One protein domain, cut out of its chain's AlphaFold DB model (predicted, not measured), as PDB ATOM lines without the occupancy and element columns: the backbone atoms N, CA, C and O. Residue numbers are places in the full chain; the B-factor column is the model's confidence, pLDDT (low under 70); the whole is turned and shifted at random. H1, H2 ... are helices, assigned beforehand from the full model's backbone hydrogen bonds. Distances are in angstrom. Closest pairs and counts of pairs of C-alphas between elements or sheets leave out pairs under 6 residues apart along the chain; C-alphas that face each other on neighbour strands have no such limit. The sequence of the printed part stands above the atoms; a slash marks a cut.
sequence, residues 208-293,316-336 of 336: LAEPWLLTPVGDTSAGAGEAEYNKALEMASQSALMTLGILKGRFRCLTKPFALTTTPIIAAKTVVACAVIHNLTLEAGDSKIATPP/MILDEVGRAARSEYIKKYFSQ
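What this domain is: This is residues 208 to 293 and 316 to 336 of the 336 residues of the protein "Myb-like domain-containing protein" of Nesidiocoris tenuis (UniProt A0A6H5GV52). An open, U-shaped frame of three helices: the long H1 is the crossbar, and H2 and H3 stand across its two ends, H3 near the end where H1 begins and H2 near the end where it closes, with the space between these two left empty. The longer parts of H2 and H3 reach out to the same side of H1, while residues 279 to 285, of which 279 to 283 belong to H2, stick out past it on the other side. The unnamed residues 208 to 223 begin beside H3 and loop round to the start of H1. The printed part has 107 residues with three named helices, in the order H1, H2, H3 along the chain, and no named strand; its class is all helix. It is loose, with a radius of gyration of the C-alphas of 18.2 A, and elongated, spanning 48 by 30 by 24 A.

Where its parts are: Residues 208 to 223 hold no named element. H1, residues 224 to 250, follows, 39.7 A from first to last C-alpha, with C-alpha 224 at (28.803, -27.099, 26.133). H2, residues 264 to 283, begins with C-alpha 264 at (14.085, -21.205, 57.936) and is 29.1 A long. H3, residues 316 to 333, is 25.7 A long and ends with C-alpha 333 at (30.262, -17.557, 33.227).

How they stand to each other: H1 touches H3 with residues 225 to 229 alone, and H3 touches H1 with residues 330 to 331 alone. Their closest C-alphas, those of Gly 225 and Ile 330, are 6.5 A apart, and their lines are about perpendicular at 79 degrees. Residues 235 to 242 of H1 stand free. H1 and H2 only just touch, with 3 pairs of C-alphas within 8 A, H1 with residue 247 alone and H2 with residues 274 to 278 alone. Their closest C-alphas are those of Leu 247 and Cys 274, 6.7 A apart. Their lines are only just about perpendicular, at 73 degrees. H2 and H3 are apart. In H1, H2 and H3 every backbone O i to N i+4 pair is within hydrogen-bond range.

The domain as a whole: The two C-alphas farthest apart, those of Gly 285 and Ile 317, are 51.3 A apart. The link from H1 to H2, residues 251 to 263, is long. Residues 294 to 315 are not printed, and C-alphas 293 and 316 are 42.2 A apart across this cut, which lies in the link from H2 to H3. The printed part ends at residue 336, the chain's last. The model's mean pLDDT over the printed part is 70.9, and 42 residues are under 70, among them residues 208 to 213, 256 to 265, 287 to 293 and 316 to 322.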
ATOM      1  N   LEU A 208      10.505 -25.539  39.970       53.59
ATOM      2  CA  LEU A 208      10.330 -24.329  39.166       53.59
ATOM      3  C   LEU A 208      11.601 -23.473  39.225       53.59
ATOM      4  O   LEU A 208      12.232 -23.325  40.278       53.59
ATOM      5  N   ALA A 209      12.006 -22.950  38.076       55.41
ATOM      6  CA  ALA A 209      13.191 -22.129  37.935       55.41
ATOM      7  C   ALA A 209      12.912 -20.730  38.486       55.41
ATOM      8  O   ALA A 209      12.489 -19.843  37.763       55.41
ATOM      9  N   GLU A 210      13.163 -20.525  39.771       58.00
ATOM     10  CA  GLU A 210      13.054 -19.207  40.391       58.00
ATOM     11  C   GLU A 210      14.312 -18.362  40.110       58.00
ATOM     12  O   GLU A 210      15.423 -18.897  40.094       58.00
ATOM     13  N   PRO A 211      14.217 -17.028  39.969       50.84
ATOM     14  CA  PRO A 211      15.372 -16.177  39.660       50.84
ATOM     15  C   PRO A 211      16.448 -16.125  40.758       50.84
ATOM     16  O   PRO A 211      17.539 -15.608  40.534       50.84
ATOM     17  N   TRP A 212      16.162 -16.660  41.945       60.16
ATOM     18  CA  TRP A 212      17.102 -16.783  43.063       60.16
ATOM     19  C   TRP A 212      17.547 -18.229  43.332       60.16
ATOM     20  O   TRP A 212      18.291 -18.455  44.287       60.16
ATOM     21  N   LEU A 213      17.085 -19.210  42.546       62.97
ATOM     22  CA  LEU A 213      17.373 -20.629  42.751       62.97
ATOM     23  C   LEU A 213      18.061 -21.226  41.521       62.97
ATOM     24  O   LEU A 213      17.548 -21.182  40.406       62.97
ATOM     25  N   LEU A 214      19.234 -21.821  41.731       71.44
ATOM     26  CA  LEU A 214      19.947 -22.521  40.669       71.44
ATOM     27  C   LEU A 214      19.335 -23.906  40.456       71.44
ATOM     28  O   LEU A 214      19.462 -24.791  41.300       71.44
ATOM     29  N   THR A 215      18.708 -24.091  39.301       73.12
ATOM     30  CA  THR A 215      18.141 -25.376  38.867       73.12
ATOM     31  C   THR A 215      19.005 -25.956  37.743       73.12
ATOM     32  O   THR A 215      19.485 -25.182  36.903       73.12
ATOM     33  N   PRO A 216      19.225 -27.281  37.683       74.19
ATOM     34  CA  PRO A 216      19.880 -27.904  36.539       74.19
ATOM     35  C   PRO A 216      19.088 -27.723  35.243       74.19
ATOM     36  O   PRO A 216      17.859 -27.638  35.249       74.19
ATOM     37  N   VAL A 217      19.799 -27.710  34.119       76.94
ATOM     38  CA  VAL A 217      19.212 -27.717  32.774       76.94
ATOM     39  C   VAL A 217      18.929 -29.160  32.346       76.94
ATOM     40  O   VAL A 217      19.826 -29.999  32.421       76.94
ATOM     41  N   GLY A 218      17.699 -29.455  31.911       66.19
ATOM     42  CA  GLY A 218      17.277 -30.808  31.517       66.19
ATOM     43  C   GLY A 218      17.896 -31.291  30.199       66.19
ATOM     44  O   GLY A 218      18.499 -32.361  30.160       66.19
ATOM     45  N   ASP A 219      17.815 -30.481  29.141       61.38
ATOM     46  CA  ASP A 219      18.285 -30.848  27.799       61.38
ATOM     47  C   ASP A 219      19.640 -30.200  27.477       61.38
ATOM     48  O   ASP A 219      19.730 -29.228  26.738       61.38
ATOM     49  N   THR A 220      20.730 -30.765  27.999       59.84
ATOM     50  CA  THR A 220      22.109 -30.279  27.741       59.84
ATOM     51  C   THR A 220      22.665 -30.654  26.360       59.84
ATOM     52  O   THR A 220      23.838 -30.421  26.067       59.84
ATOM     53  N   SER A 221      21.845 -31.235  25.479       54.41
ATOM     54  CA  SER A 221      22.274 -31.777  24.182       54.41
ATOM     55  C   SER A 221      22.752 -30.716  23.180       54.41
ATOM     56  O   SER A 221      23.364 -31.075  22.174       54.41
ATOM     57  N   ALA A 222      22.514 -29.427  23.451       54.28
ATOM     58  CA  ALA A 222      22.784 -28.329  22.523       54.28
ATOM     59  C   ALA A 222      23.884 -27.339  22.966       54.28
ATOM     60  O   ALA A 222      24.294 -26.515  22.149       54.28
ATOM     61  N   GLY A 223      24.396 -27.394  24.204       66.00
ATOM     62  CA  GLY A 223      25.307 -26.360  24.716       66.00
ATOM     63  C   GLY A 223      26.383 -26.874  25.673       66.00
ATOM     64  O   GLY A 223      26.079 -27.288  26.789       66.00
ATOM     65  N   ALA A 224      27.658 -26.759  25.278       73.00
ATOM     66  CA  ALA A 224      28.803 -27.099  26.133       73.00
ATOM     67  C   ALA A 224      28.782 -26.339  27.478       73.00
ATOM     68  O   ALA A 224      29.035 -26.932  28.525       73.00
ATOM     69  N   GLY A 225      28.376 -25.063  27.464       76.56
ATOM     70  CA  GLY A 225      28.268 -24.243  28.675       76.56
ATOM     71  C   GLY A 225      27.159 -24.671  29.642       76.56
ATOM     72  O   GLY A 225      27.310 -24.526  30.852       76.56
ATOM     73  N   GLU A 226      26.060 -25.254  29.153       79.00
ATOM     74  CA  GLU A 226      24.981 -25.760  30.019       79.00
ATOM     75  C   GLU A 226      25.392 -27.060  30.724       79.00
ATOM     76  O   GLU A 226      25.085 -27.257  31.903       79.00
ATOM     77  N   ALA A 227      26.141 -27.921  30.029       77.25
ATOM     78  CA  ALA A 227      26.719 -29.127  30.612       77.25
ATOM     79  C   ALA A 227      27.753 -28.794  31.703       77.25
ATOM     80  O   ALA A 227      27.753 -29.411  32.771       77.25
ATOM     81  N   GLU A 228      28.606 -27.793  31.469       77.75
ATOM     82  CA  GLU A 228      29.603 -27.360  32.452       77.75
ATOM     83  C   GLU A 228      28.974 -26.655  33.661       77.75
ATOM     84  O   GLU A 228      29.370 -26.919  34.799       77.75
ATOM     85  N   TYR A 229      27.922 -25.860  33.445       79.69
ATOM     86  CA  TYR A 229      27.102 -25.305  34.522       79.69
ATOM     87  C   TYR A 229      26.498 -26.402  35.409       79.69
ATOM     88  O   TYR A 229      26.651 -26.356  36.630       79.69
ATOM     89  N   ASN A 230      25.853 -27.413  34.814       79.38
ATOM     90  CA  ASN A 230      25.247 -28.510  35.572       79.38
ATOM     91  C   ASN A 230      26.293 -29.275  36.390       79.38
ATOM     92  O   ASN A 230      26.052 -29.588  37.555       79.38
ATOM     93  N   LYS A 231      27.472 -29.524  35.809       74.62
ATOM     94  CA  LYS A 231      28.594 -30.159  36.508       74.62
ATOM     95  C   LYS A 231      29.070 -29.322  37.698       74.62
ATOM     96  O   LYS A 231      29.270 -29.861  38.785       74.62
ATOM     97  N   ALA A 232      29.227 -28.010  37.524       73.75
ATOM     98  CA  ALA A 232      29.621 -27.110  38.607       73.75
ATOM     99  C   ALA A 232      28.561 -27.055  39.724       73.75
ATOM    100  O   ALA A 232      28.904 -27.115  40.908       73.75
ATOM    101  N   LEU A 233      27.277 -27.000  39.357       74.00
ATOM    102  CA  LEU A 233      26.155 -27.024  40.297       74.00
ATOM    103  C   LEU A 233      26.101 -28.338  41.087       74.00
ATOM    104  O   LEU A 233      25.879 -28.327  42.301       74.00
ATOM    105  N   GLU A 234      26.337 -29.467  40.421       72.81
ATOM    106  CA  GLU A 234      26.406 -30.780  41.054       72.81
ATOM    107  C   GLU A 234      27.570 -30.856  42.050       72.81
ATOM    108  O   GLU A 234      27.364 -31.238  43.202       72.81
ATOM    109  N   MET A 235      28.771 -30.421  41.657       66.00
ATOM    110  CA  MET A 235      29.944 -30.397  42.541       66.00
ATOM    111  C   MET A 235      29.715 -29.526  43.784       66.00
ATOM    112  O   MET A 235      30.031 -29.940  44.902       66.00
ATOM    113  N   ALA A 236      29.126 -28.339  43.611       69.50
ATOM    114  CA  ALA A 236      28.787 -27.453  44.721       69.50
ATOM    115  C   ALA A 236      27.750 -28.092  45.660       69.50
ATOM    116  O   ALA A 236      27.915 -28.072  46.883       69.50
ATOM    117  N   SER A 237      26.717 -28.722  45.094       70.75
ATOM    118  CA  SER A 237      25.667 -29.408  45.857       70.75
ATOM    119  C   SER A 237      26.223 -30.592  46.648       70.75
ATOM    120  O   SER A 237      25.929 -30.736  47.833       70.75
ATOM    121  N   GLN A 238      27.074 -31.412  46.029       69.12
ATOM    122  CA  GLN A 238      27.743 -32.528  46.698       69.12
ATOM    123  C   GLN A 238      28.623 -32.036  47.852       69.12
ATOM    124  O   GLN A 238      28.539 -32.575  48.954       69.12
ATOM    125  N   SER A 239      29.404 -30.971  47.645       64.81
ATOM    126  CA  SER A 239      30.217 -30.369  48.708       64.81
ATOM    127  C   SER A 239      29.360 -29.898  49.893       64.81
ATOM    128  O   SER A 239      29.695 -30.156  51.055       64.81
ATOM    129  N   ALA A 240      28.225 -29.248  49.622       71.19
ATOM    130  CA  ALA A 240      27.295 -28.801  50.657       71.19
ATOM    131  C   ALA A 240      26.667 -29.980  51.425       71.19
ATOM    132  O   ALA A 240      26.624 -29.961  52.658       71.19
ATOM    133  N   LEU A 241      26.239 -31.034  50.721       73.00
ATOM    134  CA  LEU A 241      25.668 -32.241  51.327       73.00
ATOM    135  C   LEU A 241      26.683 -32.981  52.207       73.00
ATOM    136  O   LEU A 241      26.345 -33.379  53.322       73.00
ATOM    137  N   MET A 242      27.932 -33.113  51.750       73.75
ATOM    138  CA  MET A 242      29.010 -33.724  52.533       73.75
ATOM    139  C   MET A 242      29.303 -32.928  53.807       73.75
ATOM    140  O   MET A 242      29.395 -33.502  54.893       73.75
ATOM    141  N   THR A 243      29.369 -31.599  53.696       74.56
ATOM    142  CA  THR A 243      29.556 -30.705  54.851       74.56
ATOM    143  C   THR A 243      28.419 -30.867  55.856       74.56
ATOM    144  O   THR A 243      28.653 -31.024  57.054       74.56
ATOM    145  N   LEU A 244      27.173 -30.905  55.379       77.56
ATOM    146  CA  LEU A 244      26.012 -31.104  56.238       77.56
ATOM    147  C   LEU A 244      26.019 -32.486  56.910       77.56
ATOM    148  O   LEU A 244      25.632 -32.594  58.072       77.56
ATOM    149  N   GLY A 245      26.482 -33.529  56.215       75.88
ATOM    150  CA  GLY A 245      26.669 -34.867  56.781       75.88
ATOM    151  C   GLY A 245      27.653 -34.874  57.953       75.88
ATOM    152  O   GLY A 245      27.335 -35.400  59.020       75.88
ATOM    153  N   ILE A 246      28.804 -34.210  57.801       80.44
ATOM    154  CA  ILE A 246      29.805 -34.060  58.871       80.44
ATOM    155  C   ILE A 246      29.207 -33.322  60.072       80.44
ATOM    156  O   ILE A 246      29.329 -33.776  61.214       80.44
ATOM    157  N   LEU A 247      28.517 -32.205  59.824       81.88
ATOM    158  CA  LEU A 247      27.901 -31.414  60.887       81.88
ATOM    159  C   LEU A 247      26.805 -32.198  61.615       81.88
ATOM    160  O   LEU A 247      26.756 -32.157  62.840       81.88
ATOM    161  N   LYS A 248      25.968 -32.960  60.902       78.06
ATOM    162  CA  LYS A 248      24.957 -33.843  61.511       78.06
ATOM    163  C   LYS A 248      25.582 -34.965  62.341       78.06
ATOM    164  O   LYS A 248      25.045 -35.301  63.392       78.06
ATOM    165  N   GLY A 249      26.723 -35.506  61.911       78.38
ATOM    166  CA  GLY A 249      27.482 -36.496  62.682       78.38
ATOM    167  C   GLY A 249      28.047 -35.936  63.992       78.38
ATOM    168  O   GLY A 249      28.151 -36.661  64.980       78.38
ATOM    169  N   ARG A 250      28.367 -34.635  64.023       82.19
ATOM    170  CA  ARG A 250      28.940 -33.954  65.193       82.19
ATOM    171  C   ARG A 250      27.891 -33.327  66.117       82.19
ATOM    172  O   ARG A 250      28.046 -33.370  67.335       82.19
ATOM    173  N   PHE A 251      26.822 -32.754  65.565       83.25
ATOM    174  CA  PHE A 251      25.843 -31.955  66.302       83.25
ATOM    175  C   PHE A 251      24.441 -32.561  66.231       83.25
ATOM    176  O   PHE A 251      23.733 -32.455  65.229       83.25
ATOM    177  N   ARG A 252      23.986 -33.114  67.360       80.00
ATOM    178  CA  ARG A 252      22.642 -33.700  67.486       80.00
ATOM    179  C   ARG A 252      21.504 -32.699  67.266       80.00
ATOM    180  O   ARG A 252      20.418 -33.116  66.878       80.00
ATOM    181  N   CYS A 253      21.739 -31.395  67.447       77.69
ATOM    182  CA  CYS A 253      20.749 -30.351  67.148       77.69
ATOM    183  C   CYS A 253      20.395 -30.249  65.653       77.69
ATOM    184  O   CYS A 253      19.401 -29.625  65.309       77.69
ATOM    185  N   LEU A 254      21.180 -30.873  64.766       74.19
ATOM    186  CA  LEU A 254      20.895 -30.973  63.331       74.19
ATOM    187  C   LEU A 254      20.204 -32.301  62.947       74.19
ATOM    188  O   LEU A 254      19.901 -32.522  61.772       74.19
ATOM    189  N   THR A 255      19.958 -33.189  63.918       70.69
ATOM    190  CA  THR A 255      19.336 -34.516  63.742       70.69
ATOM    191  C   THR A 255      17.979 -34.589  64.460       70.69
ATOM    192  O   THR A 255      17.776 -33.929  65.479       70.69
ATOM    193  N   LYS A 256      17.016 -35.372  63.947       63.44
ATOM    194  CA  LYS A 256      15.693 -35.544  64.590       63.44
ATOM    195  C   LYS A 256      15.857 -36.228  65.964       63.44
ATOM    196  O   LYS A 256      16.689 -37.128  66.073       63.44
ATOM    197  N   PRO A 257      15.115 -35.810  67.013       50.50
ATOM    198  CA  PRO A 257      13.896 -34.981  67.006       50.50
ATOM    199  C   PRO A 257      14.130 -33.460  67.047       50.50
ATOM    200  O   PRO A 257      13.174 -32.698  66.997       50.50
ATOM    201  N   PHE A 258      15.383 -33.004  67.106       51.41
ATOM    202  CA  PHE A 258      15.735 -31.582  67.206       51.41
ATOM    203  C   PHE A 258      15.910 -30.894  65.852       51.41
ATOM    204  O   PHE A 258      16.304 -29.730  65.816       51.41
ATOM    205  N   ALA A 259      15.629 -31.601  64.750       51.94
ATOM    206  CA  ALA A 259      15.722 -31.078  63.396       51.94
ATOM    207  C   ALA A 259      14.676 -29.975  63.185       51.94
ATOM    208  O   ALA A 259      13.594 -30.204  62.661       51.94
ATOM    209  N   LEU A 260      15.047 -28.778  63.626       55.12
ATOM    210  CA  LEU A 260      14.617 -27.497  63.102       55.12
ATOM    211  C   LEU A 260      13.092 -27.362  62.994       55.12
ATOM    212  O   LEU A 260      12.562 -27.018  61.946       55.12
ATOM    213  N   THR A 261      12.402 -27.482  64.133       49.09
ATOM    214  CA  THR A 261      11.040 -26.940  64.365       49.09
ATOM    215  C   THR A 261      10.997 -25.401  64.324       49.09
ATOM    216  O   THR A 261      10.091 -24.756  64.844       49.09
ATOM    217  N   THR A 262      12.031 -24.789  63.754       55.72
ATOM    218  CA  THR A 262      12.343 -23.368  63.785       55.72
ATOM    219  C   THR A 262      12.204 -22.792  62.389       55.72
ATOM    220  O   THR A 262      12.351 -23.489  61.388       55.72
ATOM    221  N   THR A 263      11.911 -21.495  62.313       62.38
ATOM    222  CA  THR A 263      11.774 -20.808  61.027       62.38
ATOM    223  C   THR A 263      13.047 -20.971  60.178       62.38
ATOM    224  O   THR A 263      14.146 -21.049  60.740       62.38
ATOM    225  N   PRO A 264      12.945 -20.970  58.834       66.94
ATOM    226  CA  PRO A 264      14.085 -21.205  57.936       66.94
ATOM    227  C   PRO A 264      15.306 -20.316  58.225       66.94
ATOM    228  O   PRO A 264      16.450 -20.738  58.086       66.94
ATOM    229  N   ILE A 265      15.068 -19.088  58.693       68.94
ATOM    230  CA  ILE A 265      16.115 -18.128  59.061       68.94
ATOM    231  C   ILE A 265      16.897 -18.597  60.294       68.94
ATOM    232  O   ILE A 265      18.125 -18.534  60.314       68.94
ATOM    233  N   ILE A 266      16.198 -19.052  61.335       70.12
ATOM    234  CA  ILE A 266      16.839 -19.546  62.560       70.12
ATOM    235  C   ILE A 266      17.622 -20.811  62.242       70.12
ATOM    236  O   ILE A 266      18.759 -20.970  62.671       70.12
ATOM    237  N   ALA A 267      17.041 -21.677  61.426       73.19
ATOM    238  CA  ALA A 267      17.680 -22.897  61.003       73.19
ATOM    239  C   ALA A 267      18.979 -22.663  60.216       73.19
ATOM    240  O   ALA A 267      19.999 -23.282  60.525       73.19
ATOM    241  N   ALA A 268      18.990 -21.695  59.295       75.94
ATOM    242  CA  ALA A 268      20.208 -21.271  58.611       75.94
ATOM    243  C   ALA A 268      21.280 -20.770  59.594       75.94
ATOM    244  O   ALA A 268      22.434 -21.194  59.524       75.94
ATOM    245  N   LYS A 269      20.899 -19.927  60.565       77.62
ATOM    246  CA  LYS A 269      21.819 -19.434  61.607       77.62
ATOM    247  C   LYS A 269      22.389 -20.570  62.460       77.62
ATOM    248  O   LYS A 269      23.576 -20.550  62.771       77.62
ATOM    249  N   THR A 270      21.580 -21.572  62.794       82.25
ATOM    250  CA  THR A 270      22.018 -22.752  63.551       82.25
ATOM    251  C   THR A 270      23.049 -23.570  62.777       82.25
ATOM    252  O   THR A 270      24.067 -23.957  63.348       82.25
ATOM    253  N   VAL A 271      22.835 -23.798  61.475       82.94
ATOM    254  CA  VAL A 271      23.802 -24.502  60.612       82.94
ATOM    255  C   VAL A 271      25.127 -23.737  60.543       82.94
ATOM    256  O   VAL A 271      26.187 -24.335  60.724       82.94
ATOM    257  N   VAL A 272      25.073 -22.413  60.364       84.25
ATOM    258  CA  VAL A 272      26.268 -21.552  60.349       84.25
ATOM    259  C   VAL A 272      27.003 -21.597  61.690       84.25
ATOM    260  O   VAL A 272      28.219 -21.773  61.714       84.25
ATOM    261  N   ALA A 273      26.286 -21.507  62.813       86.69
ATOM    262  CA  ALA A 273      26.883 -21.618  64.142       86.69
ATOM    263  C   ALA A 273      27.578 -22.976  64.345       86.69
ATOM    264  O   ALA A 273      28.705 -23.023  64.836       86.69
ATOM    265  N   CYS A 274      26.957 -24.074  63.901       83.94
ATOM    266  CA  CYS A 274      27.562 -25.408  63.944       83.94
ATOM    267  C   CYS A 274      28.844 -25.486  63.102       83.94
ATOM    268  O   CYS A 274      29.821 -26.083  63.546       83.94
ATOM    269  N   ALA A 275      28.873 -24.862  61.921       85.38
ATOM    270  CA  ALA A 275      30.067 -24.810  61.077       85.38
ATOM    271  C   ALA A 275      31.214 -24.022  61.732       85.38
ATOM    272  O   ALA A 275      32.353 -24.482  61.741       85.38
ATOM    273  N   VAL A 276      30.919 -22.870  62.346       89.94
ATOM    274  CA  VAL A 276      31.921 -22.083  63.085       89.94
ATOM    275  C   VAL A 276      32.486 -22.886  64.256       89.94
ATOM    276  O   VAL A 276      33.701 -22.987  64.405       89.94
ATOM    277  N   ILE A 277      31.618 -23.509  65.057       87.38
ATOM    278  CA  ILE A 277      32.040 -24.331  66.197       87.38
ATOM    279  C   ILE A 277      32.857 -25.535  65.719       87.38
ATOM    280  O   ILE A 277      33.861 -25.872  66.340       87.38
ATOM    281  N   HIS A 278      32.475 -26.160  64.603       86.38
ATOM    282  CA  HIS A 278      33.248 -27.239  63.995       86.38
ATOM    283  C   HIS A 278      34.677 -26.795  63.664       86.38
ATOM    284  O   HIS A 278      35.629 -27.458  64.073       86.38
ATOM    285  N   ASN A 279      34.837 -25.648  63.005       86.00
ATOM    286  CA  ASN A 279      36.153 -25.124  62.647       86.00
ATOM    287  C   ASN A 279      37.004 -24.819  63.889       86.00
ATOM    288  O   ASN A 279      38.151 -25.251  63.958       86.00
ATOM    289  N   LEU A 280      36.421 -24.191  64.916       88.81
ATOM    290  CA  LEU A 280      37.106 -23.941  66.192       88.81
ATOM    291  C   LEU A 280      37.556 -25.242  66.872       88.81
ATOM    292  O   LEU A 280      38.639 -25.316  67.447       88.81
ATOM    293  N   THR A 281      36.745 -26.299  66.798       84.44
ATOM    294  CA  THR A 281      37.128 -27.601  67.361       84.44
ATOM    295  C   THR A 281      38.238 -28.296  66.574       84.44
ATOM    296  O   THR A 281      39.052 -28.995  67.177       84.44
ATOM    297  N   LEU A 282      38.320 -28.078  65.257       85.56
ATOM    298  CA  LEU A 282      39.444 -28.554  64.448       85.56
ATOM    299  C   LEU A 282      40.741 -27.824  64.820       85.56
ATOM    300  O   LEU A 282      41.771 -28.477  64.976       85.56
ATOM    301  N   GLU A 283      40.686 -26.506  65.032       85.00
ATOM    302  CA  GLU A 283      41.831 -25.712  65.509       85.00
ATOM    303  C   GLU A 283      42.311 -26.162  66.895       85.00
ATOM    304  O   GLU A 283      43.511 -26.195  67.161       85.00
ATOM    305  N   ALA A 284      41.388 -26.586  67.761       84.75
ATOM    306  CA  ALA A 284      41.700 -27.150  69.073       84.75
ATOM    307  C   ALA A 284      42.265 -28.589  69.024       84.75
ATOM    308  O   ALA A 284      42.541 -29.174  70.072       84.75
ATOM    309  N   GLY A 285      42.434 -29.177  67.831       83.00
ATOM    310  CA  GLY A 285      42.980 -30.524  67.641       83.00
ATOM    311  C   GLY A 285      41.976 -31.662  67.854       83.00
ATOM    312  O   GLY A 285      42.373 -32.828  67.891       83.00
ATOM    313  N   ASP A 286      40.679 -31.364  67.972       76.12
ATOM    314  CA  ASP A 286      39.625 -32.367  68.140       76.12
ATOM    315  C   ASP A 286      39.092 -32.859  66.785       76.12
ATOM    316  O   ASP A 286      37.973 -32.563  66.348       76.12
ATOM    317  N   SER A 287      39.924 -33.656  66.111       65.75
ATOM    318  CA  SER A 287      39.607 -34.313  64.837       65.75
ATOM    319  C   SER A 287      38.668 -35.518  64.975       65.75
ATOM    320  O   SER A 287      38.405 -36.203  63.983       65.75
ATOM    321  N   LYS A 288      38.147 -35.809  66.178       60.84
ATOM    322  CA  LYS A 288      37.275 -36.963  66.432       60.84
ATOM    323  C   LYS A 288      35.888 -36.738  65.836       60.84
ATOM    324  O   LYS A 288      34.922 -36.432  66.529       60.84
ATOM    325  N   ILE A 289      35.769 -36.937  64.531       57.19
ATOM    326  CA  ILE A 289      34.481 -37.178  63.891       57.19
ATOM    327  C   ILE A 289      34.232 -38.675  64.036       57.19
ATOM    328  O   ILE A 289      34.817 -39.491  63.326       57.19
ATOM    329  N   ALA A 290      33.385 -39.060  64.990       47.72
ATOM    330  CA  ALA A 290      32.788 -40.382  64.942       47.72
ATOM    331  C   ALA A 290      31.898 -40.406  63.698       47.72
ATOM    332  O   ALA A 290      30.826 -39.807  63.689       47.72
ATOM    333  N   THR A 291      32.354 -41.051  62.630       45.50
ATOM    334  CA  THR A 291      31.467 -41.525  61.575       45.50
ATOM    335  C   THR A 291      30.856 -42.836  62.068       45.50
ATOM    336  O   THR A 291      31.505 -43.879  61.949       45.50
ATOM    337  N   PRO A 292      29.633 -42.871  62.631       45.56
ATOM    338  CA  PRO A 292      28.847 -44.077  62.451       45.56
ATOM    339  C   PRO A 292      28.658 -44.256  60.934       45.56
ATOM    340  O   PRO A 292      28.527 -43.251  60.226       45.56
ATOM    341  N   PRO A 293      28.674 -45.489  60.402       40.44
ATOM    342  CA  PRO A 293      28.293 -45.707  59.017       40.44
ATOM    343  C   PRO A 293      26.883 -45.136  58.866       40.44
ATOM    344  O   PRO A 293      25.941 -45.660  59.461       40.44
ATOM    345  N   MET A 316       4.355 -19.702  36.897       57.41
ATOM    346  CA  MET A 316       4.740 -19.787  35.481       57.41
ATOM    347  C   MET A 316       5.549 -18.563  35.014       57.41
ATOM    348  O   MET A 316       6.495 -18.704  34.240       57.41
ATOM    349  N   ILE A 317       5.195 -17.357  35.476       58.25
ATOM    350  CA  ILE A 317       5.963 -16.132  35.192       58.25
ATOM    351  C   ILE A 317       7.323 -16.190  35.893       58.25
ATOM    352  O   ILE A 317       8.336 -15.840  35.290       58.25
ATOM    353  N   LEU A 318       7.350 -16.638  37.147       57.31
ATOM    354  CA  LEU A 318       8.576 -16.812  37.914       57.31
ATOM    355  C   LEU A 318       9.498 -17.853  37.280       57.31
ATOM    356  O   LEU A 318      10.683 -17.567  37.127       57.31
ATOM    357  N   ASP A 319       8.946 -18.979  36.819       60.22
ATOM    358  CA  ASP A 319       9.687 -20.013  36.095       60.22
ATOM    359  C   ASP A 319      10.322 -19.477  34.800       60.22
ATOM    360  O   ASP A 319      11.493 -19.726  34.520       60.22
ATOM    361  N   GLU A 320       9.589 -18.676  34.022       66.06
ATOM    362  CA  GLU A 320      10.127 -18.061  32.803       66.06
ATOM    363  C   GLU A 320      11.229 -17.033  33.119       66.06
ATOM    364  O   GLU A 320      12.289 -17.030  32.485       66.06
ATOM    365  N   VAL A 321      11.024 -16.192  34.139       67.69
ATOM    366  CA  VAL A 321      12.009 -15.191  34.583       67.69
ATOM    367  C   VAL A 321      13.267 -15.858  35.138       67.69
ATOM    368  O   VAL A 321      14.376 -15.413  34.835       67.69
ATOM    369  N   GLY A 322      13.142 -16.933  35.917       67.31
ATOM    370  CA  GLY A 322      14.303 -17.643  36.438       67.31
ATOM    371  C   GLY A 322      15.003 -18.501  35.389       67.31
ATOM    372  O   GLY A 322      16.235 -18.559  35.399       67.31
ATOM    373  N   ARG A 323      14.287 -19.067  34.403       72.31
ATOM    374  CA  ARG A 323      14.922 -19.659  33.209       72.31
ATOM    375  C   ARG A 323      15.744 -18.616  32.450       72.31
ATOM    376  O   ARG A 323      16.900 -18.892  32.131       72.31
ATOM    377  N   ALA A 324      15.207 -17.413  32.237       73.19
ATOM    378  CA  ALA A 324      15.925 -16.324  31.576       73.19
ATOM    379  C   ALA A 324      17.167 -15.867  32.365       73.19
ATOM    380  O   ALA A 324      18.255 -15.769  31.791       73.19
ATOM    381  N   ALA A 325      17.035 -15.662  33.680       72.94
ATOM    382  CA  ALA A 325      18.146 -15.286  34.555       72.94
ATOM    383  C   ALA A 325      19.252 -16.356  34.573       72.94
ATOM    384  O   ALA A 325      20.442 -16.039  34.492       72.94
ATOM    385  N   ARG A 326      18.874 -17.640  34.606       79.81
ATOM    386  CA  ARG A 326      19.817 -18.759  34.511       79.81
ATOM    387  C   ARG A 326      20.528 -18.779  33.160       79.81
ATOM    388  O   ARG A 326      21.745 -18.936  33.127       79.81
ATOM    389  N   SER A 327      19.813 -18.590  32.052       77.88
ATOM    390  CA  SER A 327      20.428 -18.515  30.721       77.88
ATOM    391  C   SER A 327      21.410 -17.345  30.598       77.88
ATOM    392  O   SER A 327      22.461 -17.499  29.978       77.88
ATOM    393  N   GLU A 328      21.114 -16.190  31.199       81.62
ATOM    394  CA  GLU A 328      22.049 -15.060  31.272       81.62
ATOM    395  C   GLU A 328      23.295 -15.408  32.102       81.62
ATOM    396  O   GLU A 328      24.420 -15.160  31.667       81.62
ATOM    397  N   TYR A 329      23.114 -16.051  33.257       79.94
ATOM    398  CA  TYR A 329      24.208 -16.508  34.114       79.94
ATOM    399  C   TYR A 329      25.129 -17.510  33.400       79.94
ATOM    400  O   TYR A 329      26.351 -17.353  33.420       79.94
ATOM    401  N   ILE A 330      24.556 -18.500  32.707       80.25
ATOM    402  CA  ILE A 330      25.316 -19.490  31.930       80.25
ATOM    403  C   ILE A 330      26.114 -18.797  30.820       80.25
ATOM    404  O   ILE A 330      27.310 -19.039  30.687       80.25
ATOM    405  N   LYS A 331      25.502 -17.868  30.076       83.69
ATOM    406  CA  LYS A 331      26.216 -17.069  29.063       83.69
ATOM    407  C   LYS A 331      27.328 -16.211  29.662       83.69
ATOM    408  O   LYS A 331      28.343 -15.983  29.027       83.69
ATOM    409  N   LYS A 332      27.163 -15.702  30.878       83.38
ATOM    410  CA  LYS A 332      28.176 -14.841  31.492       83.38
ATOM    411  C   LYS A 332      29.405 -15.618  31.974       83.38
ATOM    412  O   LYS A 332      30.511 -15.091  31.893       83.38
ATOM    413  N   TYR A 333      29.214 -16.829  32.498       81.00
ATOM    414  CA  TYR A 333      30.262 -17.557  33.227       81.00
ATOM    415  C   TYR A 333      30.716 -18.871  32.575       81.00
ATOM    416  O   TYR A 333      31.776 -19.366  32.939       81.00
ATOM    417  N   PHE A 334      29.956 -19.422  31.624       79.19
ATOM    418  CA  PHE A 334      30.188 -20.759  31.059       79.19
ATOM    419  C   PHE A 334      30.243 -20.790  29.520       79.19
ATOM    420  O   PHE A 334      30.275 -21.868  28.936       79.19
ATOM    421  N   SER A 335      30.252 -19.640  28.835       67.00
ATOM    422  CA  SER A 335      30.342 -19.573  27.364       67.00
ATOM    423  C   SER A 335      31.730 -19.171  26.840       67.00
ATOM    424  O   SER A 335      31.817 -18.349  25.924       67.00
ATOM    425  N   GLN A 336      32.806 -19.689  27.441       56.38
ATOM    426  CA  GLN A 336      34.175 -19.481  26.942       56.38
ATOM    427  C   GLN A 336      34.570 -20.502  25.880       56.38
ATOM    428  O   GLN A 336      34.186 -21.684  26.028       56.38
TER     429      GLN A 336